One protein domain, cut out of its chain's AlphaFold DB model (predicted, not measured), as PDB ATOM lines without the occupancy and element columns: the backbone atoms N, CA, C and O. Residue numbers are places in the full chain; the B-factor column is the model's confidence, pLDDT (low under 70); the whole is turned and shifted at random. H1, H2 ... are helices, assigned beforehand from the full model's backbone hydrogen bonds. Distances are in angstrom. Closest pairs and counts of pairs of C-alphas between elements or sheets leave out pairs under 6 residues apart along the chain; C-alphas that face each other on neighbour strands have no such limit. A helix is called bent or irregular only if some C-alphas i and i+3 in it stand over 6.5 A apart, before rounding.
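Overview. This is residues 9 to 176 of the 176 residues of an uncharacterized protein of Gammaproteobacteria bacterium (UniProt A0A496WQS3). Three long helices run nearly side by side along the longest axis: H1 and H2 form a long helical hairpin, and H7 lies along part of H2 and overlaps H1 near one end of each. On this bundle sits a cap of shorter helices: H4 and H6 cross H2, H5 packs on H4, and the small H3 is on H2 farther along. The printed part has 168 residues with seven named helices, in the order H1 to H7 along the chain, and no named strand; the class is all helix. It is compact, with a radius of gyration of the C-alphas of 17.2 A, but elongated in outline, spanning 62 by 35 by 25 A.

Arrangement. H1, residues 10 to 30, and H2, residues 39 to 71, form a hairpin: they touch and run opposite ways at a shallow tilt of 5 degrees, with Leu 27 and Ala 42 their closest C-alphas, 5.6 A apart. H2 is the hub, touching five other helices. H3, residues 82 to 86, only just touches H2, with 3 pairs of C-alphas within 8 A, the closest being those of Val 65 and Lys 82 at 6.1 A. H4, residues 98 to 114, touches residues 48 to 61 of H2 at a steep tilt of 55 degrees, opposite ways; their closest C-alphas, of Phe 54 and Ala 106, are 4.7 A apart. H4 has a kink of 41 degrees near residue 108 and is irregular, with C-alphas 110 and 113 at 7.7 A from each other. H5, residues 122 to 129, touches H4 at a steep tilt of 63 degrees, with the C-alphas of Ala 104 and Thr 123 closest at 4.6 A, while H5 and H2 are apart. H6, residues 139 to 148, touches residues 46 to 51 of H2 at a steep tilt of 59 degrees; the closest C-alphas are those of Glu 47 and Leu 140, 5.7 A apart. H7, residues 155 to 174, touches residues 57 to 71 of H2, the same way at a shallow tilt of 13 degrees, with the C-alphas of Val 64 and Arg 165 closest at 6.3 A. H7 also touches H1, through residues 155 to 162 and 10 to 18 alone, opposite ways at a shallow tilt of 17 degrees; the closest C-alphas are those of Cys 17 and Arg 155, 5.5 A apart. H1, H2 and H7 are a bundle, three helices grouped lengthwise. Every O i to N i+4 pair is within hydrogen-bond range in H1, H3, H5 and H6; the counts are 28 of 29 in H2, 11 of 13 in H4 and 14 of 16 in H7.

Along the chain. H1 begins with C-alpha 10 at (207.524, 184.215, 329.449) and is 30.7 A long. H2, the longest helix, measures 47.3 A from C-alpha 39 at (194.257, 212.938, 323.765) to C-alpha 71. H3 is 6.1 A long, H4 24.5 A, H5 10.4 A and H6 14.0 A. H7 is 29.1 A long and ends with C-alpha 174 at (213.058, 174.054, 349.966).

Size, cuts and confidence. The two C-alphas farthest apart are those of Thr 35 and Ala 176, 62.1 A. The printed part has no cut and ends at residue 176, the chain's last. The link from H3 to H4 is long, with 11 residues, and in it residues 92 to 93 pair with 96 to 97, antiparallel; the other links are short. Mean pLDDT of the printed part is 92.2, and it is under 70 at residue 34, residues 75 to 77, residue 90 and residues 175 to 176.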
ATOM      1  N   ARG A   9     206.530 180.233 328.583       93.19
ATOM      2  CA  ARG A   9     205.388 181.165 328.489       93.19
ATOM      3  C   ARG A   9     205.801 182.624 328.676       93.19
ATOM      4  O   ARG A   9     205.080 183.506 328.216       93.19
ATOM      5  N   SER A  10     206.959 182.870 329.289       94.31
ATOM      6  CA  SER A  10     207.524 184.215 329.449       94.31
ATOM      7  C   SER A  10     207.757 184.894 328.096       94.31
ATOM      8  O   SER A  10     207.369 186.046 327.909       94.31
ATOM      9  N   MET A  11     208.310 184.180 327.108       94.44
ATOM     10  CA  MET A  11     208.661 184.790 325.820       94.44
ATOM     11  C   MET A  11     207.440 185.374 325.074       94.44
ATOM     12  O   MET A  11     207.480 186.562 324.747       94.44
ATOM     13  N   PRO A  12     206.336 184.632 324.840       95.06
ATOM     14  CA  PRO A  12     205.130 185.214 324.248       95.06
ATOM     15  C   PRO A  12     204.570 186.404 325.038       95.06
ATOM     16  O   PRO A  12     204.137 187.382 324.431       95.06
ATOM     17  N   LEU A  13     204.607 186.348 326.376       96.19
ATOM     18  CA  LEU A  13     204.123 187.437 327.223       96.19
ATOM     19  C   LEU A  13     204.968 188.709 327.030       96.19
ATOM     20  O   LEU A  13     204.410 189.780 326.807       96.19
ATOM     21  N   ARG A  14     206.302 188.591 327.014       95.69
ATOM     22  CA  ARG A  14     207.227 189.710 326.747       95.69
ATOM     23  C   ARG A  14     207.033 190.326 325.362       95.69
ATOM     24  O   ARG A  14     207.086 191.551 325.225       95.69
ATOM     25  N   VAL A  15     206.811 189.492 324.341       96.31
ATOM     26  CA  VAL A  15     206.529 189.959 322.973       96.31
ATOM     27  C   VAL A  15     205.236 190.768 322.945       96.31
ATOM     28  O   VAL A  15     205.209 191.844 322.348       96.31
ATOM     29  N   LEU A  16     204.191 190.291 323.627       96.31
ATOM     30  CA  LEU A  16     202.934 191.020 323.746       96.31
ATOM     31  C   LEU A  16     203.120 192.340 324.509       96.31
ATOM     32  O   LEU A  16     202.753 193.371 323.961       96.31
ATOM     33  N   CYS A  17     203.741 192.324 325.701       95.62
ATOM     34  CA  CYS A  17     204.055 193.525 326.499       95.62
ATOM     35  C   CYS A  17     204.712 194.605 325.607       95.62
ATOM     36  O   CYS A  17     204.206 195.719 325.497       95.62
ATOM     37  N   THR A  18     205.786 194.241 324.892       95.19
ATOM     38  CA  THR A  18     206.531 195.150 323.996       95.19
ATOM     39  C   THR A  18     205.686 195.660 322.824       95.19
ATOM     40  O   THR A  18     205.737 196.837 322.475       95.19
ATOM     41  N   SER A  19     204.920 194.776 322.177       96.38
ATOM     42  CA  SER A  19     204.114 195.150 321.007       96.38
ATOM     43  C   SER A  19     202.989 196.109 321.395       96.38
ATOM     44  O   SER A  19     202.759 197.099 320.705       96.38
ATOM     45  N   THR A  20     202.335 195.850 322.528       96.44
ATOM     46  CA  THR A  20     201.297 196.718 323.085       96.44
ATOM     47  C   THR A  20     201.860 198.083 323.468       96.44
ATOM     48  O   THR A  20     201.258 199.101 323.151       96.44
ATOM     49  N   GLU A  21     203.031 198.125 324.101       95.25
ATOM     50  CA  GLU A  21     203.689 199.383 324.459       95.25
ATOM     51  C   GLU A  21     203.976 200.250 323.227       95.25
ATOM     52  O   GLU A  21     203.687 201.448 323.220       95.25
ATOM     53  N   ASN A  22     204.480 199.643 322.150       95.44
ATOM     54  CA  ASN A  22     204.695 200.346 320.888       95.44
ATOM     55  C   ASN A  22     203.381 200.874 320.292       95.44
ATOM     56  O   ASN A  22     203.346 202.017 319.843       95.44
ATOM     57  N   ALA A  23     202.299 200.091 320.344       95.88
ATOM     58  CA  ALA A  23     200.982 200.529 319.883       95.88
ATOM     59  C   ALA A  23     200.436 201.707 320.714       95.88
ATOM     60  O   ALA A  23     199.919 202.671 320.156       95.88
ATOM     61  N   ILE A  24     200.610 201.691 322.041       94.62
ATOM     62  CA  ILE A  24     200.230 202.814 322.914       94.62
ATOM     63  C   ILE A  24     201.041 204.070 322.559       94.62
ATOM     64  O   ILE A  24     200.481 205.161 322.453       94.62
ATOM     65  N   ARG A  25     202.353 203.935 322.331       93.38
ATOM     66  CA  ARG A  25     203.211 205.055 321.902       93.38
ATOM     67  C   ARG A  25     202.773 205.632 320.556       93.38
ATOM     68  O   ARG A  25     202.816 206.848 320.376       93.38
ATOM     69  N   GLU A  26     202.335 204.783 319.631       93.69
ATOM     70  CA  GLU A  26     201.787 205.204 318.342       93.69
ATOM     71  C   GLU A  26     200.474 205.987 318.513       93.69
ATOM     72  O   GLU A  26     200.364 207.092 317.982       93.69
ATOM     73  N   LEU A  27     199.540 205.511 319.349       92.38
ATOM     74  CA  LEU A  27     198.310 206.245 319.687       92.38
ATOM     75  C   LEU A  27     198.613 207.635 320.259       92.38
ATOM     76  O   LEU A  27     198.050 208.631 319.808       92.38
ATOM     77  N   VAL A  28     199.557 207.723 321.201       90.44
ATOM     78  CA  VAL A  28     200.012 209.005 321.762       90.44
ATOM     79  C   VAL A  28     200.620 209.894 320.676       90.44
ATOM     80  O   VAL A  28     200.442 211.111 320.703       90.44
ATOM     81  N   SER A  29     201.319 209.326 319.692       91.31
ATOM     82  CA  SER A  29     201.889 210.104 318.590       91.31
ATOM     83  C   SER A  29     200.817 210.750 317.706       91.31
ATOM     84  O   SER A  29     200.994 211.908 317.326       91.31
ATOM     85  N   PHE A  30     199.683 210.079 317.477       90.50
ATOM     86  CA  PHE A  30     198.569 210.624 316.693       90.50
ATOM     87  C   PHE A  30     197.919 211.843 317.348       90.50
ATOM     88  O   PHE A  30     197.437 212.723 316.643       90.50
ATOM     89  N   THR A  31     198.004 211.973 318.674       90.44
ATOM     90  CA  THR A  31     197.488 213.155 319.395       90.44
ATOM     91  C   THR A  31     198.228 214.454 319.063       90.44
ATOM     92  O   THR A  31     197.725 215.547 319.323       90.44
ATOM     93  N   LYS A  32     199.426 214.360 318.468       87.94
ATOM     94  CA  LYS A  32     200.202 215.526 318.018       87.94
ATOM     95  C   LYS A  32     199.642 216.140 316.735       87.94
ATOM     96  O   LYS A  32     199.996 217.273 316.413       87.94
ATOM     97  N   GLU A  33     198.778 215.418 316.024       83.94
ATOM     98  CA  GLU A  33     198.082 215.872 314.826       83.94
ATOM     99  C   GLU A  33     196.576 215.991 315.132       83.94
ATOM    100  O   GLU A  33     195.849 214.999 315.046       83.94
ATOM    101  N   PRO A  34     196.068 217.196 315.476       65.69
ATOM    102  CA  PRO A  34     194.726 217.384 316.054       65.69
ATOM    103  C   PRO A  34     193.558 216.894 315.189       65.69
ATOM    104  O   PRO A  34     192.433 216.788 315.662       65.69
ATOM    105  N   THR A  35     193.802 216.641 313.905       75.00
ATOM    106  CA  THR A  35     192.817 216.122 312.952       75.00
ATOM    107  C   THR A  35     192.557 214.625 313.071       75.00
ATOM    108  O   THR A  35     191.552 214.167 312.534       75.00
ATOM    109  N   PHE A  36     193.446 213.860 313.710       75.94
ATOM    110  CA  PHE A  36     193.381 212.396 313.695       75.94
ATOM    111  C   PHE A  36     192.756 211.808 314.959       75.94
ATOM    112  O   PHE A  36     191.912 210.920 314.865       75.94
ATOM    113  N   LEU A  37     193.188 212.279 316.130       85.06
ATOM    114  CA  LEU A  37     192.806 211.703 317.416       85.06
ATOM    115  C   LEU A  37     193.045 212.724 318.530       85.06
ATOM    116  O   LEU A  37     194.143 213.272 318.626       85.06
ATOM    117  N   ASP A  38     192.058 212.983 319.384       90.25
ATOM    118  CA  ASP A  38     192.297 213.770 320.592       90.25
ATOM    119  C   ASP A  38     192.932 212.917 321.703       90.25
ATOM    120  O   ASP A  38     192.930 211.684 321.677       90.25
ATOM    121  N   GLY A  39     193.523 213.596 322.688       88.50
ATOM    122  CA  GLY A  39     194.257 212.938 323.765       88.50
ATOM    123  C   GLY A  39     193.400 212.028 324.643       88.50
ATOM    124  O   GLY A  39     193.921 211.032 325.137       88.50
ATOM    125  N   ILE A  40     192.113 212.333 324.827       91.50
ATOM    126  CA  ILE A  40     191.225 211.524 325.668       91.50
ATOM    127  C   ILE A  40     190.907 210.225 324.936       91.50
ATOM    128  O   ILE A  40     191.160 209.151 325.480       91.50
ATOM    129  N   THR A  41     190.485 210.302 323.671       91.81
ATOM    130  CA  THR A  41     190.203 209.100 322.873       91.81
ATOM    131  C   THR A  41     191.438 208.209 322.704       91.81
ATOM    132  O   THR A  41     191.331 206.983 322.734       91.81
ATOM    133  N   ALA A  42     192.643 208.784 322.610       93.06
ATOM    134  CA  ALA A  42     193.875 207.991 322.596       93.06
ATOM    135  C   ALA A  42     194.081 207.175 323.885       93.06
ATOM    136  O   ALA A  42     194.536 206.031 323.817       93.06
ATOM    137  N   ILE A  43     193.743 207.735 325.051       93.06
ATOM    138  CA  ILE A  43     193.850 207.024 326.331       93.06
ATOM    139  C   ILE A  43     192.745 205.970 326.456       93.06
ATOM    140  O   ILE A  43     193.040 204.859 326.888       93.06
ATOM    141  N   GLU A  44     191.519 206.261 326.013       94.38
ATOM    142  CA  GLU A  44     190.427 205.276 325.960       94.38
ATOM    143  C   GLU A  44     190.823 204.047 325.130       94.38
ATOM    144  O   GLU A  44     190.647 202.910 325.563       94.38
ATOM    145  N   TYR A  45     191.441 204.248 323.963       95.56
ATOM    146  CA  TYR A  45     191.993 203.144 323.169       95.56
ATOM    147  C   TYR A  45     193.161 202.448 323.877       95.56
ATOM    148  O   TYR A  45     193.287 201.222 323.817       95.56
ATOM    149  N   GLY A  46     193.984 203.214 324.593       95.88
ATOM    150  CA  GLY A  46     195.028 202.692 325.466       95.88
ATOM    151  C   GLY A  46     194.498 201.739 326.543       95.88
ATOM    152  O   GLY A  46     195.122 200.706 326.776       95.88
ATOM    153  N   GLU A  47     193.342 202.009 327.157       97.25
ATOM    154  CA  GLU A  47     192.743 201.130 328.177       97.25
ATOM    155  C   GLU A  47     192.505 199.710 327.645       97.25
ATOM    156  O   GLU A  47     192.833 198.735 328.326       97.25
ATOM    157  N   TYR A  48     192.025 199.562 326.406       97.44
ATOM    158  CA  TYR A  48     191.849 198.242 325.785       97.44
ATOM    159  C   TYR A  48     193.180 197.504 325.599       97.44
ATOM    160  O   TYR A  48     193.263 196.289 325.802       97.44
ATOM    161  N   LEU A  49     194.236 198.240 325.246       97.81
ATOM    162  CA  LEU A  49     195.585 197.705 325.083       97.81
ATOM    163  C   LEU A  49     196.183 197.254 326.426       97.81
ATOM    164  O   LEU A  49     196.691 196.131 326.526       97.81
ATOM    165  N   TYR A  50     196.049 198.065 327.480       98.00
ATOM    166  CA  TYR A  50     196.412 197.668 328.845       98.00
ATOM    167  C   TYR A  50     195.610 196.442 329.306       98.00
ATOM    168  O   TYR A  50     196.178 195.479 329.826       98.00
ATOM    169  N   GLY A  51     194.299 196.430 329.060       98.06
ATOM    170  CA  GLY A  51     193.407 195.323 329.395       98.06
ATOM    171  C   GLY A  51     193.835 193.997 328.773       98.06
ATOM    172  O   GLY A  51     193.928 192.981 329.471       98.06
ATOM    173  N   ALA A  52     194.185 194.006 327.484       97.94
ATOM    174  CA  ALA A  52     194.694 192.827 326.785       97.94
ATOM    175  C   ALA A  52     195.985 192.279 327.423       97.94
ATOM    176  O   ALA A  52     196.124 191.064 327.600       97.94
ATOM    177  N   VAL A  53     196.903 193.162 327.830       98.06
ATOM    178  CA  VAL A  53     198.131 192.771 328.541       98.06
ATOM    179  C   VAL A  53     197.809 192.139 329.889       98.06
ATOM    180  O   VAL A  53     198.352 191.077 330.197       98.06
ATOM    181  N   PHE A  54     196.891 192.708 330.673       98.62
ATOM    182  CA  PHE A  54     196.518 192.123 331.962       98.62
ATOM    183  C   PHE A  54     195.832 190.760 331.821       98.62
ATOM    184  O   PHE A  54     196.099 189.858 332.616       98.62
ATOM    185  N   VAL A  55     195.016 190.549 330.786       98.56
ATOM    186  CA  VAL A  55     194.439 189.225 330.495       98.56
ATOM    187  C   VAL A  55     195.528 188.205 330.155       98.56
ATOM    188  O   VAL A  55     195.503 187.084 330.669       98.56
ATOM    189  N   ALA A  56     196.523 188.584 329.352       98.25
ATOM    190  CA  ALA A  56     197.654 187.710 329.055       98.25
ATOM    191  C   ALA A  56     198.502 187.410 330.302       98.25
ATOM    192  O   ALA A  56     198.885 186.261 330.530       98.25
ATOM    193  N   CYS A  57     198.721 188.410 331.155       98.25
ATOM    194  CA  CYS A  57     199.371 188.256 332.453       98.25
ATOM    195  C   CYS A  57     198.613 187.273 333.359       98.25
ATOM    196  O   CYS A  57     199.216 186.381 333.957       98.25
ATOM    197  N   GLN A  58     197.282 187.377 333.417       97.88
ATOM    198  CA  GLN A  58     196.434 186.436 334.151       97.88
ATOM    199  C   GLN A  58     196.561 185.011 333.590       97.88
ATOM    200  O   GLN A  58     196.669 184.058 334.364       97.88
ATOM    201  N   ALA A  59     196.582 184.846 332.264       98.06
ATOM    202  CA  ALA A  59     196.776 183.543 331.631       98.06
ATOM    203  C   ALA A  59     198.159 182.944 331.949       98.06
ATOM    204  O   ALA A  59     198.258 181.757 332.272       98.06
ATOM    205  N   TYR A  60     199.215 183.764 331.928       97.75
ATOM    206  CA  TYR A  60     200.554 183.362 332.358       97.75
ATOM    207  C   TYR A  60     200.552 182.905 333.824       97.75
ATOM    208  O   TYR A  60     201.022 181.805 334.116       97.75
ATOM    209  N   ALA A  61     199.948 183.681 334.730       97.19
ATOM    210  CA  ALA A  61     199.891 183.352 336.154       97.19
ATOM    211  C   ALA A  61     199.163 182.022 336.427       97.19
ATOM    212  O   ALA A  61     199.606 181.223 337.252       97.19
ATOM    213  N   ILE A  62     198.090 181.733 335.682       96.38
ATOM    214  CA  ILE A  62     197.407 180.430 335.726       96.38
ATOM    215  C   ILE A  62     198.347 179.304 335.262       96.38
ATOM    216  O   ILE A  62     198.382 178.234 335.874       96.38
ATOM    217  N   GLY A  63     199.128 179.543 334.207       95.44
ATOM    218  CA  GLY A  63     200.156 178.614 333.737       95.44
ATOM    219  C   GLY A  63     201.202 178.304 334.810       95.44
ATOM    220  O   GLY A  63     201.507 177.134 335.033       95.44
ATOM    221  N   VAL A  64     201.676 179.325 335.530       95.25
ATOM    222  CA  VAL A  64     202.607 179.167 336.662       95.25
ATOM    223  C   VAL A  64     202.004 178.293 337.757       95.25
ATOM    224  O   VAL A  64     202.648 177.349 338.203       95.25
ATOM    225  N   VAL A  65     200.752 178.539 338.153       94.44
ATOM    226  CA  VAL A  65     200.051 177.705 339.148       94.44
ATOM    227  C   VAL A  65     200.018 176.235 338.722       94.44
ATOM    228  O   VAL A  65     200.233 175.345 339.549       94.44
ATOM    229  N   SER A  66     199.757 175.961 337.441       93.12
ATOM    230  CA  SER A  66     199.791 174.592 336.919       93.12
ATOM    231  C   SER A  66     201.192 173.992 336.984       93.12
ATOM    232  O   SER A  66     201.326 172.837 337.369       93.12
ATOM    233  N   ASP A  67     202.218 174.749 336.602       92.88
ATOM    234  CA  ASP A  67     203.591 174.250 336.582       92.88
ATOM    235  C   ASP A  67     204.100 173.941 337.995       92.88
ATOM    236  O   ASP A  67     204.704 172.893 338.195       92.88
ATOM    237  N   ILE A  68     203.806 174.794 338.982       92.50
ATOM    238  CA  ILE A  68     204.208 174.581 340.381       92.50
ATOM    239  C   ILE A  68     203.556 173.332 340.971       92.50
ATOM    240  O   ILE A  68     204.235 172.536 341.615       92.50
ATOM    241  N   ASN A  69     202.261 173.123 340.720       91.44
ATOM    242  CA  ASN A  69     201.579 171.910 341.174       91.44
ATOM    243  C   ASN A  69     202.216 170.637 340.595       91.44
ATOM    244  O   ASN A  69     202.347 169.645 341.310       91.44
ATOM    245  N   ASP A  70     202.644 170.681 339.332       90.12
ATOM    246  CA  ASP A  70     203.304 169.548 338.683       90.12
ATOM    247  C   ASP A  70     204.745 169.346 339.188       90.12
ATOM    248  O   ASP A  70     205.145 168.211 339.430       90.12
ATOM    249  N   ILE A  71     205.510 170.426 339.405       89.19
ATOM    250  CA  ILE A  71     206.874 170.369 339.969       89.19
ATOM    251  C   ILE A  71     206.860 169.751 341.372       89.19
ATOM    252  O   ILE A  71     207.704 168.913 341.677       89.19
ATOM    253  N   MET A  72     205.884 170.123 342.205       87.38
ATOM    254  CA  MET A  72     205.724 169.574 343.556       87.38
ATOM    255  C   MET A  72     205.147 168.148 343.574       87.38
ATOM    256  O   MET A  72     205.040 167.550 344.642       87.38
ATOM    257  N   GLY A  73     204.743 167.599 342.422       81.69
ATOM    258  CA  GLY A  73     204.145 166.266 342.332       81.69
ATOM    259  C   GLY A  73     202.807 166.133 343.071       81.69
ATOM    260  O   GLY A  73     202.459 165.034 343.505       81.69
ATOM    261  N   LEU A  74     202.063 167.232 343.250       77.19
ATOM    262  CA  LEU A  74     200.841 167.236 344.058       77.19
ATOM    263  C   LEU A  74     199.693 166.524 343.328       77.19
ATOM    264  O   LEU A  74     199.326 166.862 342.197       77.19
ATOM    265  N   GLY A  75     199.095 165.541 344.006       65.44
ATOM    266  CA  GLY A  75     197.896 164.843 343.546       65.44
ATOM    267  C   GLY A  75     196.673 165.764 343.491       65.44
ATOM    268  O   GLY A  75     196.679 166.874 344.015       65.44
ATOM    269  N   ALA A  76     195.584 165.308 342.861       68.44
ATOM    270  CA  ALA A  76     194.383 166.125 342.644       68.44
ATOM    271  C   ALA A  76     193.767 166.713 343.933       68.44
ATOM    272  O   ALA A  76     193.143 167.769 343.869       68.44
ATOM    273  N   THR A  77     193.956 166.053 345.078       68.31
ATOM    274  CA  THR A  77     193.454 166.460 346.399       68.31
ATOM    275  C   THR A  77     194.317 167.504 347.102       68.31
ATOM    276  O   THR A  77     193.800 168.231 347.944       68.31
ATOM    277  N   ASP A  78     195.592 167.623 346.726       78.38
ATOM    278  CA  ASP A  78     196.587 168.448 347.426       78.38
ATOM    279  C   ASP A  78     197.054 169.647 346.590       78.38
ATOM    280  O   ASP A  78     197.982 170.358 346.971       78.38
ATOM    281  N   LYS A  79     196.412 169.893 345.438       84.62
ATOM    282  CA  LYS A  79     196.770 171.002 344.550       84.62
ATOM    283  C   LYS A  79     196.635 172.341 345.262       84.62
ATOM    284  O   LYS A  79     195.570 172.709 345.762       84.62
ATOM    285  N   LEU A  80     197.704 173.125 345.202       87.25
ATOM    286  CA  LEU A  80     197.694 174.512 345.623       87.25
ATOM    287  C   LEU A  80     196.705 175.290 344.756       87.25
ATOM    288  O   LEU A  80     196.789 175.303 343.523       87.25
ATOM    289  N   SER A  81     195.757 175.952 345.418       90.62
ATOM    290  CA  SER A  81     194.785 176.797 344.736       90.62
ATOM    291  C   SER A  81     195.464 178.050 344.177       90.62
ATOM    292  O   SER A  81     196.387 178.604 344.783       90.62
ATOM    293  N   LYS A  82     194.956 178.554 343.046       91.62
ATOM    294  CA  LYS A  82     195.435 179.817 342.459       91.62
ATOM    295  C   LYS A  82     195.393 180.974 343.462       91.62
ATOM    296  O   LYS A  82     196.332 181.751 343.533       91.62
ATOM    297  N   LEU A  83     194.340 181.048 344.281       89.38
ATOM    298  CA  LEU A  83     194.164 182.113 345.272       89.38
ATOM    299  C   LEU A  83     195.232 182.039 346.367       89.38
ATOM    300  O   LEU A  83     195.763 183.068 346.775       89.38
ATOM    301  N   ASN A  84     195.583 180.827 346.803       90.75
ATOM    302  CA  ASN A  84     196.640 180.634 347.791       90.75
ATOM    303  C   ASN A  84     198.014 180.998 347.229       90.75
ATOM    304  O   ASN A  84     198.853 181.483 347.977       90.75
ATOM    305  N   LEU A  85     198.260 180.758 345.939       93.12
ATOM    306  CA  LEU A  85     199.529 181.102 345.299       93.12
ATOM    307  C   LEU A  85     199.636 182.589 344.956       93.12
ATOM    308  O   LEU A  85     200.704 183.163 345.130       93.12
ATOM    309  N   TYR A  86     198.552 183.241 344.532       94.81
ATOM    310  CA  TYR A  86     198.571 184.679 344.231       94.81
ATOM    311  C   TYR A  86     198.863 185.513 345.480       94.81
ATOM    312  O   TYR A  86     199.545 186.528 345.392       94.81
ATOM    313  N   LYS A  87     198.444 185.041 346.656       93.12
ATOM    314  CA  LYS A  87     198.773 185.648 347.956       93.12
ATOM    315  C   LYS A  87     200.228 185.462 348.390       93.12
ATOM    316  O   LYS A  87     200.633 186.000 349.416       93.12
ATOM    317  N   GLN A  88     201.014 184.679 347.656       88.88
ATOM    318  CA  GLN A  88     202.412 184.434 347.973       88.88
ATOM    319  C   GLN A  88     203.309 185.323 347.116       88.88
ATOM    320  O   GLN A  88     203.287 185.241 345.894       88.88
ATOM    321  N   GLY A  89     204.107 186.162 347.768       75.12
ATOM    322  CA  GLY A  89     205.054 187.077 347.139       75.12
ATOM    323  C   GLY A  89     205.588 188.073 348.166       75.12
ATOM    324  O   GLY A  89     204.984 188.259 349.221       75.12
ATOM    325  N   SER A  90     206.739 188.682 347.887       65.19
ATOM    326  CA  SER A  90     207.414 189.591 348.824       65.19
ATOM    327  C   SER A  90     206.823 191.004 348.844       65.19
ATOM    328  O   SER A  90     206.872 191.663 349.880       65.19
ATOM    329  N   ALA A  91     206.240 191.471 347.737       77.31
ATOM    330  CA  ALA A  91     205.655 192.804 347.633       77.31
ATOM    331  C   ALA A  91     204.130 192.759 347.814       77.31
ATOM    332  O   ALA A  91     203.413 192.148 347.015       77.31
ATOM    333  N   SER A  92     203.632 193.429 348.857       85.88
ATOM    334  CA  SER A  92     202.198 193.625 349.082       85.88
ATOM    335  C   SER A  92     201.898 195.044 349.557       85.88
ATOM    336  O   SER A  92     202.675 195.634 350.306       85.88
ATOM    337  N   ILE A  93     200.757 195.579 349.123       87.31
ATOM    338  CA  ILE A  93     200.207 196.859 349.576       87.31
ATOM    339  C   ILE A  93     198.882 196.552 350.265       87.31
ATOM    340  O   ILE A  93     198.018 195.891 349.688       87.31
ATOM    341  N   ASN A  94     198.737 196.977 351.524       88.94
ATOM    342  CA  ASN A  94     197.537 196.734 352.335       88.94
ATOM    343  C   ASN A  94     197.093 195.253 352.364       88.94
ATOM    344  O   ASN A  94     195.903 194.942 352.401       88.94
ATOM    345  N   GLY A  95     198.058 194.325 352.336       90.62
ATOM    346  CA  GLY A  95     197.806 192.882 352.356       90.62
ATOM    347  C   GLY A  95     197.392 192.266 351.014       90.62
ATOM    348  O   GLY A  95     197.026 191.095 350.996       90.62
ATOM    349  N   THR A  96     197.458 193.015 349.909       95.38
ATOM    350  CA  THR A  96     197.252 192.509 348.543       95.38
ATOM    351  C   THR A  96     198.577 192.484 347.795       95.38
ATOM    352  O   THR A  96     199.288 193.490 347.750       95.38
ATOM    353  N   THR A  97     198.931 191.341 347.209       96.62
ATOM    354  CA  THR A  97     200.158 191.218 346.410       96.62
ATOM    355  C   THR A  97     200.007 191.872 345.036       96.62
ATOM    356  O   THR A  97     198.902 192.062 344.526       96.62
ATOM    357  N   GLN A  98     201.132 192.147 344.373       96.94
ATOM    358  CA  GLN A  98     201.108 192.598 342.975       96.94
ATOM    359  C   GLN A  98     200.458 191.568 342.032       96.94
ATOM    360  O   GLN A  98     199.827 191.951 341.053       96.94
ATOM    361  N   ILE A  99     200.542 190.267 342.336       97.50
ATOM    362  CA  ILE A  99     199.923 189.201 341.529       97.50
ATOM    363  C   ILE A  99     198.399 189.221 341.673       97.50
ATOM    364  O   ILE A  99     197.676 189.105 340.681       97.50
ATOM    365  N   GLU A 100     197.899 189.414 342.896       97.56
ATOM    366  CA  GLU A 100     196.471 189.629 343.137       97.56
ATOM    367  C   GLU A 100     195.972 190.880 342.413       97.56
ATOM    368  O   GLU A 100     194.908 190.836 341.794       97.56
ATOM    369  N   PHE A 101     196.758 191.959 342.424       97.94
ATOM    370  CA  PHE A 101     196.418 193.202 341.740       97.94
ATOM    371  C   PHE A 101     196.380 193.054 340.212       97.94
ATOM    372  O   PHE A 101     195.384 193.422 339.595       97.94
ATOM    373  N   ILE A 102     197.383 192.414 339.601       98.12
ATOM    374  CA  ILE A 102     197.390 192.077 338.164       98.12
ATOM    375  C   ILE A 102     196.148 191.255 337.792       98.12
ATOM    376  O   ILE A 102     195.465 191.537 336.806       98.12
ATOM    377  N   ASN A 103     195.813 190.248 338.604       98.19
ATOM    378  CA  ASN A 103     194.615 189.442 338.394       98.19
ATOM    379  C   ASN A 103     193.322 190.268 338.535       98.19
ATOM    380  O   ASN A 103     192.353 190.016 337.813       98.19
ATOM    381  N   ALA A 104     193.292 191.240 339.448       98.38
ATOM    382  CA  ALA A 104     192.162 192.141 339.631       98.38
ATOM    383  C   ALA A 104     191.984 193.091 338.437       98.38
ATOM    384  O   ALA A 104     190.861 193.234 337.965       98.38
ATOM    385  N   LEU A 105     193.063 193.656 337.887       98.75
ATOM    386  CA  LEU A 105     193.026 194.487 336.674       98.75
ATOM    387  C   LEU A 105     192.507 193.696 335.463       98.75
ATOM    388  O   LEU A 105     191.638 194.165 334.733       98.75
ATOM    389  N   ALA A 106     192.952 192.448 335.300       98.62
ATOM    390  CA  ALA A 106     192.436 191.566 334.253       98.62
ATOM    391  C   ALA A 106     190.934 191.276 334.419       98.62
ATOM    392  O   ALA A 106     190.179 191.251 333.448       98.62
ATOM    393  N   ASN A 107     190.481 191.034 335.653       98.56
ATOM    394  CA  ASN A 107     189.064 190.813 335.940       98.56
ATOM    395  C   ASN A 107     188.228 192.080 335.759       98.56
ATOM    396  O   ASN A 107     187.109 191.977 335.269       98.56
ATOM    397  N   TYR A 108     188.766 193.243 336.126       98.62
ATOM    398  CA  TYR A 108     188.154 194.534 335.847       98.62
ATOM    399  C   TYR A 108     187.912 194.679 334.348       98.62
ATOM    400  O   TYR A 108     186.768 194.809 333.933       98.62
ATOM    401  N   PHE A 109     188.953 194.540 333.525       98.56
ATOM    402  CA  PHE A 109     188.825 194.690 332.077       98.56
ATOM    403  C   PHE A 109     187.733 193.791 331.477       98.56
ATOM    404  O   PHE A 109     186.913 194.259 330.700       98.56
ATOM    405  N   LYS A 110     187.668 192.522 331.891       98.38
ATOM    406  CA  LYS A 110     186.691 191.562 331.352       98.38
ATOM    407  C   LYS A 110     185.244 191.803 331.782       98.38
ATOM    408  O   LYS A 110     184.354 191.370 331.064       98.38
ATOM    409  N   HIS A 111     185.015 192.372 332.967       97.62
ATOM    410  CA  HIS A 111     183.693 192.343 333.607       97.62
ATOM    411  C   HIS A 111     183.148 193.718 333.998       97.62
ATOM    412  O   HIS A 111     181.983 193.801 334.368       97.62
ATOM    413  N   ASN A 112     183.944 194.792 333.947       96.19
ATOM    414  CA  ASN A 112     183.506 196.110 334.419       96.19
ATOM    415  C   ASN A 112     182.265 196.630 333.678       96.19
ATOM    416  O   ASN A 112     181.386 197.199 334.315       96.19
ATOM    417  N   GLU A 113     182.143 196.353 332.377       94.44
ATOM    418  CA  GLU A 113     180.975 196.739 331.571       94.44
ATOM    419  C   GLU A 113     179.682 196.007 331.990       94.44
ATOM    420  O   GLU A 113     178.580 196.445 331.669       94.44
ATOM    421  N   GLU A 114     179.795 194.902 332.733       95.31
ATOM    422  CA  GLU A 114     178.658 194.150 333.278       95.31
ATOM    423  C   GLU A 114     178.168 194.734 334.619       95.31
ATOM    424  O   GLU A 114     177.144 194.301 335.156       95.31
ATOM    425  N   TRP A 115     178.908 195.678 335.208       95.25
ATOM    426  CA  TRP A 115     178.647 196.193 336.547       95.25
ATOM    427  C   TRP A 115     177.842 197.491 336.497       95.25
ATOM    428  O   TRP A 115     178.230 198.465 335.864       95.25
ATOM    429  N   SER A 116     176.741 197.547 337.248       93.88
ATOM    430  CA  SER A 116     176.016 198.807 337.477       93.88
ATOM    431  C   SER A 116     176.748 199.746 338.444       93.88
ATOM    432  O   SER A 116     176.535 200.953 338.424       93.88
ATOM    433  N   SER A 117     177.572 199.173 339.320       95.00
ATOM    434  CA  SER A 117     178.454 199.833 340.286       95.00
ATOM    435  C   SER A 117     179.532 198.832 340.700       95.00
ATOM    436  O   SER A 117     179.341 197.624 340.527       95.00
ATOM    437  N   TRP A 118     180.659 199.298 341.242       96.56
ATOM    438  CA  TRP A 118     181.722 198.390 341.679       96.56
ATOM    439  C   TRP A 118     181.199 197.388 342.726       96.56
ATOM    440  O   TRP A 118     180.818 197.798 343.824       96.56
ATOM    441  N   PRO A 119     181.207 196.072 342.440       96.94
ATOM    442  CA  PRO A 119     180.697 195.073 343.375       96.94
ATOM    443  C   PRO A 119     181.594 194.958 344.612       96.94
ATOM    444  O   PRO A 119     182.797 195.184 344.529       96.94
ATOM    445  N   GLU A 120     181.060 194.519 345.751       96.00
ATOM    446  CA  GLU A 120     181.872 194.154 346.921       96.00
ATOM    447  C   GLU A 120     182.448 192.740 346.756       96.00
ATOM    448  O   GLU A 120     181.860 191.746 347.178       96.00
ATOM    449  N   ASN A 121     183.600 192.630 346.091       95.75
ATOM    450  CA  ASN A 121     184.275 191.354 345.871       95.75
ATOM    451  C   ASN A 121     185.804 191.491 345.930       95.75
ATOM    452  O   ASN A 121     186.353 192.578 346.098       95.75
ATOM    453  N   GLU A 122     186.510 190.368 345.785       95.00
ATOM    454  CA  GLU A 122     187.975 190.354 345.865       95.00
ATOM    455  C   GLU A 122     188.651 191.171 344.749       95.00
ATOM    456  O   GLU A 122     189.728 191.714 344.978       95.00
ATOM    457  N   THR A 123     188.022 191.317 343.575       97.31
ATOM    458  CA  THR A 123     188.550 192.156 342.487       97.31
ATOM    459  C   THR A 123     188.582 193.618 342.921       97.31
ATOM    460  O   THR A 123     189.652 194.215 342.978       97.31
ATOM    461  N   THR A 124     187.439 194.201 343.284       97.81
ATOM    462  CA  THR A 124     187.376 195.627 343.651       97.81
ATOM    463  C   THR A 124     188.112 195.920 344.953       97.81
ATOM    464  O   THR A 124     188.695 196.992 345.094       97.81
ATOM    465  N   LYS A 125     188.162 194.967 345.889       97.25
ATOM    466  CA  LYS A 125     188.985 195.059 347.100       97.25
ATOM    467  C   LYS A 125     190.476 195.162 346.772       97.25
ATOM    468  O   LYS A 125     191.147 196.042 347.304       97.25
ATOM    469  N   ALA A 126     190.986 194.309 345.883       97.19
ATOM    470  CA  ALA A 126     192.380 194.368 345.448       97.19
ATOM    471  C   ALA A 126     192.696 195.688 344.724       97.19
ATOM    472  O   ALA A 126     193.721 196.299 345.008       97.19
ATOM    473  N   LEU A 127     191.795 196.170 343.857       98.25
ATOM    474  CA  LEU A 127     191.944 197.475 343.194       98.25
ATOM    475  C   LEU A 127     192.007 198.631 344.212       98.25
ATOM    476  O   LEU A 127     192.920 199.454 344.153       98.25
ATOM    477  N   LYS A 128     191.092 198.649 345.194       97.94
ATOM    478  CA  LYS A 128     191.047 199.657 346.271       97.94
ATOM    479  C   LYS A 128     192.308 199.660 347.129       97.94
ATOM    480  O   LYS A 128     192.786 200.727 347.502       97.94
ATOM    481  N   ASN A 129     192.877 198.491 347.412       97.25
ATOM    482  CA  ASN A 129     194.113 198.386 348.190       97.25
ATOM    483  C   ASN A 129     195.314 199.055 347.508       97.25
ATOM    484  O   ASN A 129     196.222 199.502 348.209       97.25
ATOM    485  N   PHE A 130     195.277 199.176 346.179       96.88
ATOM    486  CA  PHE A 130     196.247 199.906 345.360       96.88
ATOM    487  C   PHE A 130     195.792 201.340 345.019       96.88
ATOM    488  O   PHE A 130     196.434 202.020 344.227       96.88
ATOM    489  N   GLY A 131     194.711 201.829 345.636       96.94
ATOM    490  CA  GLY A 131     194.239 203.209 345.496       96.94
ATOM    491  C   GLY A 131     193.320 203.471 344.301       96.94
ATOM    492  O   GLY A 131     192.946 204.621 344.082       96.94
ATOM    493  N   LEU A 132     192.920 202.444 343.545       97.88
ATOM    494  CA  LEU A 132     191.960 202.600 342.452       97.88
ATOM    495  C   LEU A 132     190.521 202.593 342.982       97.88
ATOM    496  O   LEU A 132     190.174 201.828 343.885       97.88
ATOM    497  N   THR A 133     189.668 203.433 342.399       96.81
ATOM    498  CA  THR A 133     188.262 203.589 342.800       96.81
ATOM    499  C   THR A 133     187.342 203.581 341.583       96.81
ATOM    500  O   THR A 133     187.809 203.699 340.453       96.81
ATOM    501  N   GLU A 134     186.028 203.507 341.803       95.56
ATOM    502  CA  GLU A 134     185.032 203.610 340.724       95.56
ATOM    503  C   GLU A 134     185.045 204.960 339.992       95.56
ATOM    504  O   GLU A 134     184.483 205.081 338.910       95.56
ATOM    505  N   HIS A 135     185.701 205.970 340.569       96.44
ATOM    506  CA  HIS A 135     185.875 207.294 339.975       96.44
ATOM    507  C   HIS A 135     187.223 207.462 339.266       96.44
ATOM    508  O   HIS A 135     187.528 208.546 338.773       96.44
ATOM    509  N   THR A 136     188.061 206.424 339.239       96.75
ATOM    510  CA  THR A 136     189.295 206.453 338.459       96.75
ATOM    511  C   THR A 136     188.944 206.358 336.975       96.75
ATOM    512  O   THR A 136     188.407 205.347 336.542       96.75
ATOM    513  N   GLU A 137     189.263 207.400 336.206       93.88
ATOM    514  CA  GLU A 137     188.876 207.538 334.791       93.88
ATOM    515  C   GLU A 137     189.539 206.492 333.874       93.88
ATOM    516  O   GLU A 137     188.872 205.894 333.037       93.88
ATOM    517  N   PHE A 138     190.829 206.206 334.090       96.62
ATOM    518  CA  PHE A 138     191.619 205.250 333.295       96.62
ATOM    519  C   PHE A 138     192.293 204.213 334.208       96.62
ATOM    520  O   PHE A 138     193.493 204.310 334.506       96.62
ATOM    521  N   PRO A 139     191.516 203.280 334.782       97.56
ATOM    522  CA  PRO A 139     191.989 202.403 335.845       97.56
ATOM    523  C   PRO A 139     193.033 201.386 335.381       97.56
ATOM    524  O   PRO A 139     193.882 201.010 336.190       97.56
ATOM    525  N   LEU A 140     193.029 200.950 334.118       98.31
ATOM    526  CA  LEU A 140     194.006 199.975 333.623       98.31
ATOM    527  C   LEU A 140     195.368 200.628 333.388       98.31
ATOM    528  O   LEU A 140     196.377 200.097 333.853       98.31
ATOM    529  N   LYS A 141     195.402 201.810 332.767       97.25
ATOM    530  CA  LYS A 141     196.595 202.655 332.663       97.25
ATOM    531  C   LYS A 141     197.141 202.987 334.047       97.25
ATOM    532  O   LYS A 141     198.321 202.771 334.299       97.25
ATOM    533  N   SER A 142     196.278 203.446 334.957       97.62
ATOM    534  CA  SER A 142     196.678 203.768 336.334       97.62
ATOM    535  C   SER A 142     197.247 202.537 337.048       97.62
ATOM    536  O   SER A 142     198.262 202.620 337.731       97.62
ATOM    537  N   GLY A 143     196.628 201.368 336.859       97.56
ATOM    538  CA  GLY A 143     197.125 200.103 337.390       97.56
ATOM    539  C   GLY A 143     198.495 199.715 336.834       97.56
ATOM    540  O   GLY A 143     199.351 199.271 337.598       97.56
ATOM    541  N   ALA A 144     198.724 199.921 335.535       97.12
ATOM    542  CA  ALA A 144     200.032 199.728 334.919       97.12
ATOM    543  C   ALA A 144     201.068 200.675 335.533       97.12
ATOM    544  O   ALA A 144     202.083 200.198 336.027       97.12
ATOM    545  N   GLU A 145     200.776 201.974 335.617       96.44
ATOM    546  CA  GLU A 145     201.667 202.977 336.219       96.44
ATOM    547  C   GLU A 145     202.018 202.641 337.675       96.44
ATOM    548  O   GLU A 145     203.173 202.747 338.081       96.44
ATOM    549  N   ILE A 146     201.057 202.161 338.468       96.19
ATOM    550  CA  ILE A 146     201.329 201.726 339.844       96.19
ATOM    551  C   ILE A 146     202.291 200.528 339.875       96.19
ATOM    552  O   ILE A 146     203.191 200.483 340.714       96.19
ATOM    553  N   LEU A 147     202.117 199.553 338.977       95.62
ATOM    554  CA  LEU A 147     202.974 198.364 338.905       95.62
ATOM    555  C   LEU A 147     204.387 198.686 338.410       95.62
ATOM    556  O   LEU A 147     205.344 198.073 338.882       95.62
ATOM    557  N   THR A 148     204.517 199.629 337.479       94.31
ATOM    558  CA  THR A 148     205.789 200.002 336.847       94.31
ATOM    559  C   THR A 148     206.503 201.159 337.547       94.31
ATOM    560  O   THR A 148     207.618 201.505 337.171       94.31
ATOM    561  N   GLY A 149     205.897 201.778 338.565       91.75
ATOM    562  CA  GLY A 149     206.465 202.954 339.232       91.75
ATOM    563  C   GLY A 149     206.394 204.232 338.386       91.75
ATOM    564  O   GLY A 149     207.253 205.101 338.520       91.75
ATOM    565  N   ASN A 150     205.354 204.360 337.559       86.75
ATOM    566  CA  ASN A 150     205.136 205.386 336.529       86.75
ATOM    567  C   ASN A 150     206.092 205.301 335.333       86.75
ATOM    568  O   ASN A 150     206.179 206.243 334.544       86.75
ATOM    569  N   ASP A 151     206.794 204.181 335.175       83.00
ATOM    570  CA  ASP A 151     207.504 203.893 333.938       83.00
ATOM    571  C   ASP A 151     206.505 203.461 332.848       83.00
ATOM    572  O   ASP A 151     205.528 202.755 333.113       83.00
ATOM    573  N   SER A 152     206.740 203.886 331.608       77.12
ATOM    574  CA  SER A 152     205.938 203.477 330.451       77.12
ATOM    575  C   SER A 152     206.216 202.040 329.990       77.12
ATOM    576  O   SER A 152     205.494 201.525 329.137       77.12
ATOM    577  N   GLU A 153     207.260 201.402 330.525       90.44
ATOM    578  CA  GLU A 153     207.702 200.071 330.119       90.44
ATOM    579  C   GLU A 153     206.789 198.958 330.656       90.44
ATOM    580  O   GLU A 153     206.937 198.461 331.775       90.44
ATOM    581  N   LEU A 154     205.867 198.477 329.812       93.44
ATOM    582  CA  LEU A 154     204.944 197.386 330.165       93.44
ATOM    583  C   LEU A 154     205.660 196.065 330.447       93.44
ATOM    584  O   LEU A 154     205.127 195.183 331.125       93.44
ATOM    585  N   ARG A 155     206.895 195.931 329.967       91.19
ATOM    586  CA  ARG A 155     207.767 194.807 330.296       91.19
ATOM    587  C   ARG A 155     208.023 194.674 331.802       91.19
ATOM    588  O   ARG A 155     208.203 193.552 332.270       91.19
ATOM    589  N   LEU A 156     207.968 195.748 332.582       93.75
ATOM    590  CA  LEU A 156     208.135 195.655 334.035       93.75
ATOM    591  C   LEU A 156     206.999 194.849 334.691       93.75
ATOM    592  O   LEU A 156     207.233 194.116 335.650       93.75
ATOM    593  N   VAL A 157     205.786 194.873 334.125       94.81
ATOM    594  CA  VAL A 157     204.676 194.006 334.571       94.81
ATOM    595  C   VAL A 157     204.989 192.533 334.296       94.81
ATOM    596  O   VAL A 157     204.757 191.670 335.144       94.81
ATOM    597  N   CYS A 158     205.556 192.250 333.120       94.19
ATOM    598  CA  CYS A 158     206.045 190.927 332.748       94.19
ATOM    599  C   CYS A 158     207.106 190.422 333.769       94.19
ATOM    600  O   CYS A 158     207.030 189.284 334.235       94.19
ATOM    601  N   GLU A 159     208.045 191.276 334.188       94.62
ATOM    602  CA  GLU A 159     209.117 190.924 335.135       94.62
ATOM    603  C   GLU A 159     208.607 190.602 336.548       94.62
ATOM    604  O   GLU A 159     209.130 189.693 337.198       94.62
ATOM    605  N   ILE A 160     207.543 191.267 337.015       95.81
ATOM    606  CA  ILE A 160     206.887 190.937 338.295       95.81
ATOM    607  C   ILE A 160     206.442 189.465 338.312       95.81
ATOM    608  O   ILE A 160     206.685 188.745 339.283       95.81
ATOM    609  N   LEU A 161     205.812 189.002 337.230       96.38
ATOM    610  CA  LEU A 161     205.294 187.637 337.112       96.38
ATOM    611  C   LEU A 161     206.410 186.595 336.998       96.38
ATOM    612  O   LEU A 161     206.312 185.518 337.586       96.38
ATOM    613  N   GLU A 162     207.472 186.917 336.265       95.44
ATOM    614  CA  GLU A 162     208.631 186.039 336.093       95.44
ATOM    615  C   GLU A 162     209.405 185.868 337.399       95.44
ATOM    616  O   GLU A 162     209.740 184.743 337.776       95.44
ATOM    617  N   ASN A 163     209.618 186.962 338.134       95.31
ATOM    618  CA  ASN A 163     210.244 186.931 339.454       95.31
ATOM    619  C   ASN A 163     209.400 186.129 340.449       95.31
ATOM    620  O   ASN A 163     209.929 185.311 341.202       95.31
ATOM    621  N   TRP A 164     208.077 186.311 340.421       96.12
ATOM    622  CA  TRP A 164     207.155 185.524 341.235       96.12
ATOM    623  C   TRP A 164     207.230 184.028 340.915       96.12
ATOM    624  O   TRP A 164     207.344 183.207 341.828       96.12
ATOM    625  N   ARG A 165     207.235 183.661 339.627       95.06
ATOM    626  CA  ARG A 165     207.412 182.271 339.192       95.06
ATOM    627  C   ARG A 165     208.741 181.703 339.679       95.06
ATOM    628  O   ARG A 165     208.755 180.611 340.238       95.06
ATOM    629  N   PHE A 166     209.841 182.417 339.447       93.81
ATOM    630  CA  PHE A 166     211.178 181.987 339.845       93.81
ATOM    631  C   PHE A 166     211.239 181.697 341.347       93.81
ATOM    632  O   PHE A 166     211.623 180.600 341.749       93.81
ATOM    633  N   TRP A 167     210.734 182.623 342.162       94.12
ATOM    634  CA  TRP A 167     210.658 182.458 343.609       94.12
ATOM    635  C   TRP A 167     209.807 181.247 344.034       94.12
ATOM    636  O   TRP A 167     210.197 180.503 344.933       94.12
ATOM    637  N   LEU A 168     208.663 181.001 343.381       93.25
ATOM    638  CA  LEU A 168     207.835 179.821 343.665       93.25
ATOM    639  C   LEU A 168     208.551 178.507 343.329       93.25
ATOM    640  O   LEU A 168     208.442 177.544 344.089       93.25
ATOM    641  N   VAL A 169     209.285 178.468 342.215       92.00
ATOM    642  CA  VAL A 169     210.087 177.305 341.823       92.00
ATOM    643  C   VAL A 169     211.190 177.056 342.855       92.00
ATOM    644  O   VAL A 169     211.285 175.943 343.367       92.00
ATOM    645  N   GLU A 170     211.956 178.073 343.252       90.31
ATOM    646  CA  GLU A 170     212.980 177.927 344.300       90.31
ATOM    647  C   GLU A 170     212.390 177.428 345.624       90.31
ATOM    648  O   GLU A 170     212.898 176.480 346.232       90.31
ATOM    649  N   LYS A 171     211.268 178.018 346.050       88.25
ATOM    650  CA  LYS A 171     210.556 177.624 347.267       88.25
ATOM    651  C   LYS A 171     210.052 176.180 347.206       88.25
ATOM    652  O   LYS A 171     209.987 175.522 348.246       88.25
ATOM    653  N   SER A 172     209.697 175.673 346.027       85.56
ATOM    654  CA  SER A 172     209.221 174.294 345.877       85.56
ATOM    655  C   SER A 172     210.294 173.254 346.225       85.56
ATOM    656  O   SER A 172     209.951 172.226 346.797       85.56
ATOM    657  N   TYR A 173     211.582 173.550 346.008       81.38
ATOM    658  CA  TYR A 173     212.682 172.661 346.416       81.38
ATOM    659  C   TYR A 173     213.033 172.752 347.894       81.38
ATOM    660  O   TYR A 173     213.542 171.794 348.455       81.38
ATOM    661  N   GLN A 174     212.791 173.897 348.533       76.69
ATOM    662  CA  GLN A 174     213.058 174.054 349.966       76.69
ATOM    663  C   GLN A 174     212.063 173.276 350.839       76.69
ATOM    664  O   GLN A 174     212.340 173.039 352.010       76.69
ATOM    665  N   ASN A 175     210.903 172.916 350.280       62.03
ATOM    666  CA  ASN A 175     209.835 172.192 350.970       62.03
ATOM    667  C   ASN A 175     209.685 170.730 350.500       62.03
ATOM    668  O   ASN A 175     208.729 170.075 350.916       62.03
ATOM    669  N   ALA A 176     210.578 170.250 349.626       57.38
ATOM    670  CA  ALA A 176     210.648 168.865 349.149       57.38
ATOM    671  C   ALA A 176     211.704 168.076 349.935       57.38
ATOM    672  O   ALA A 176     211.456 166.878 350.198       57.38
TER     673      ALA A 176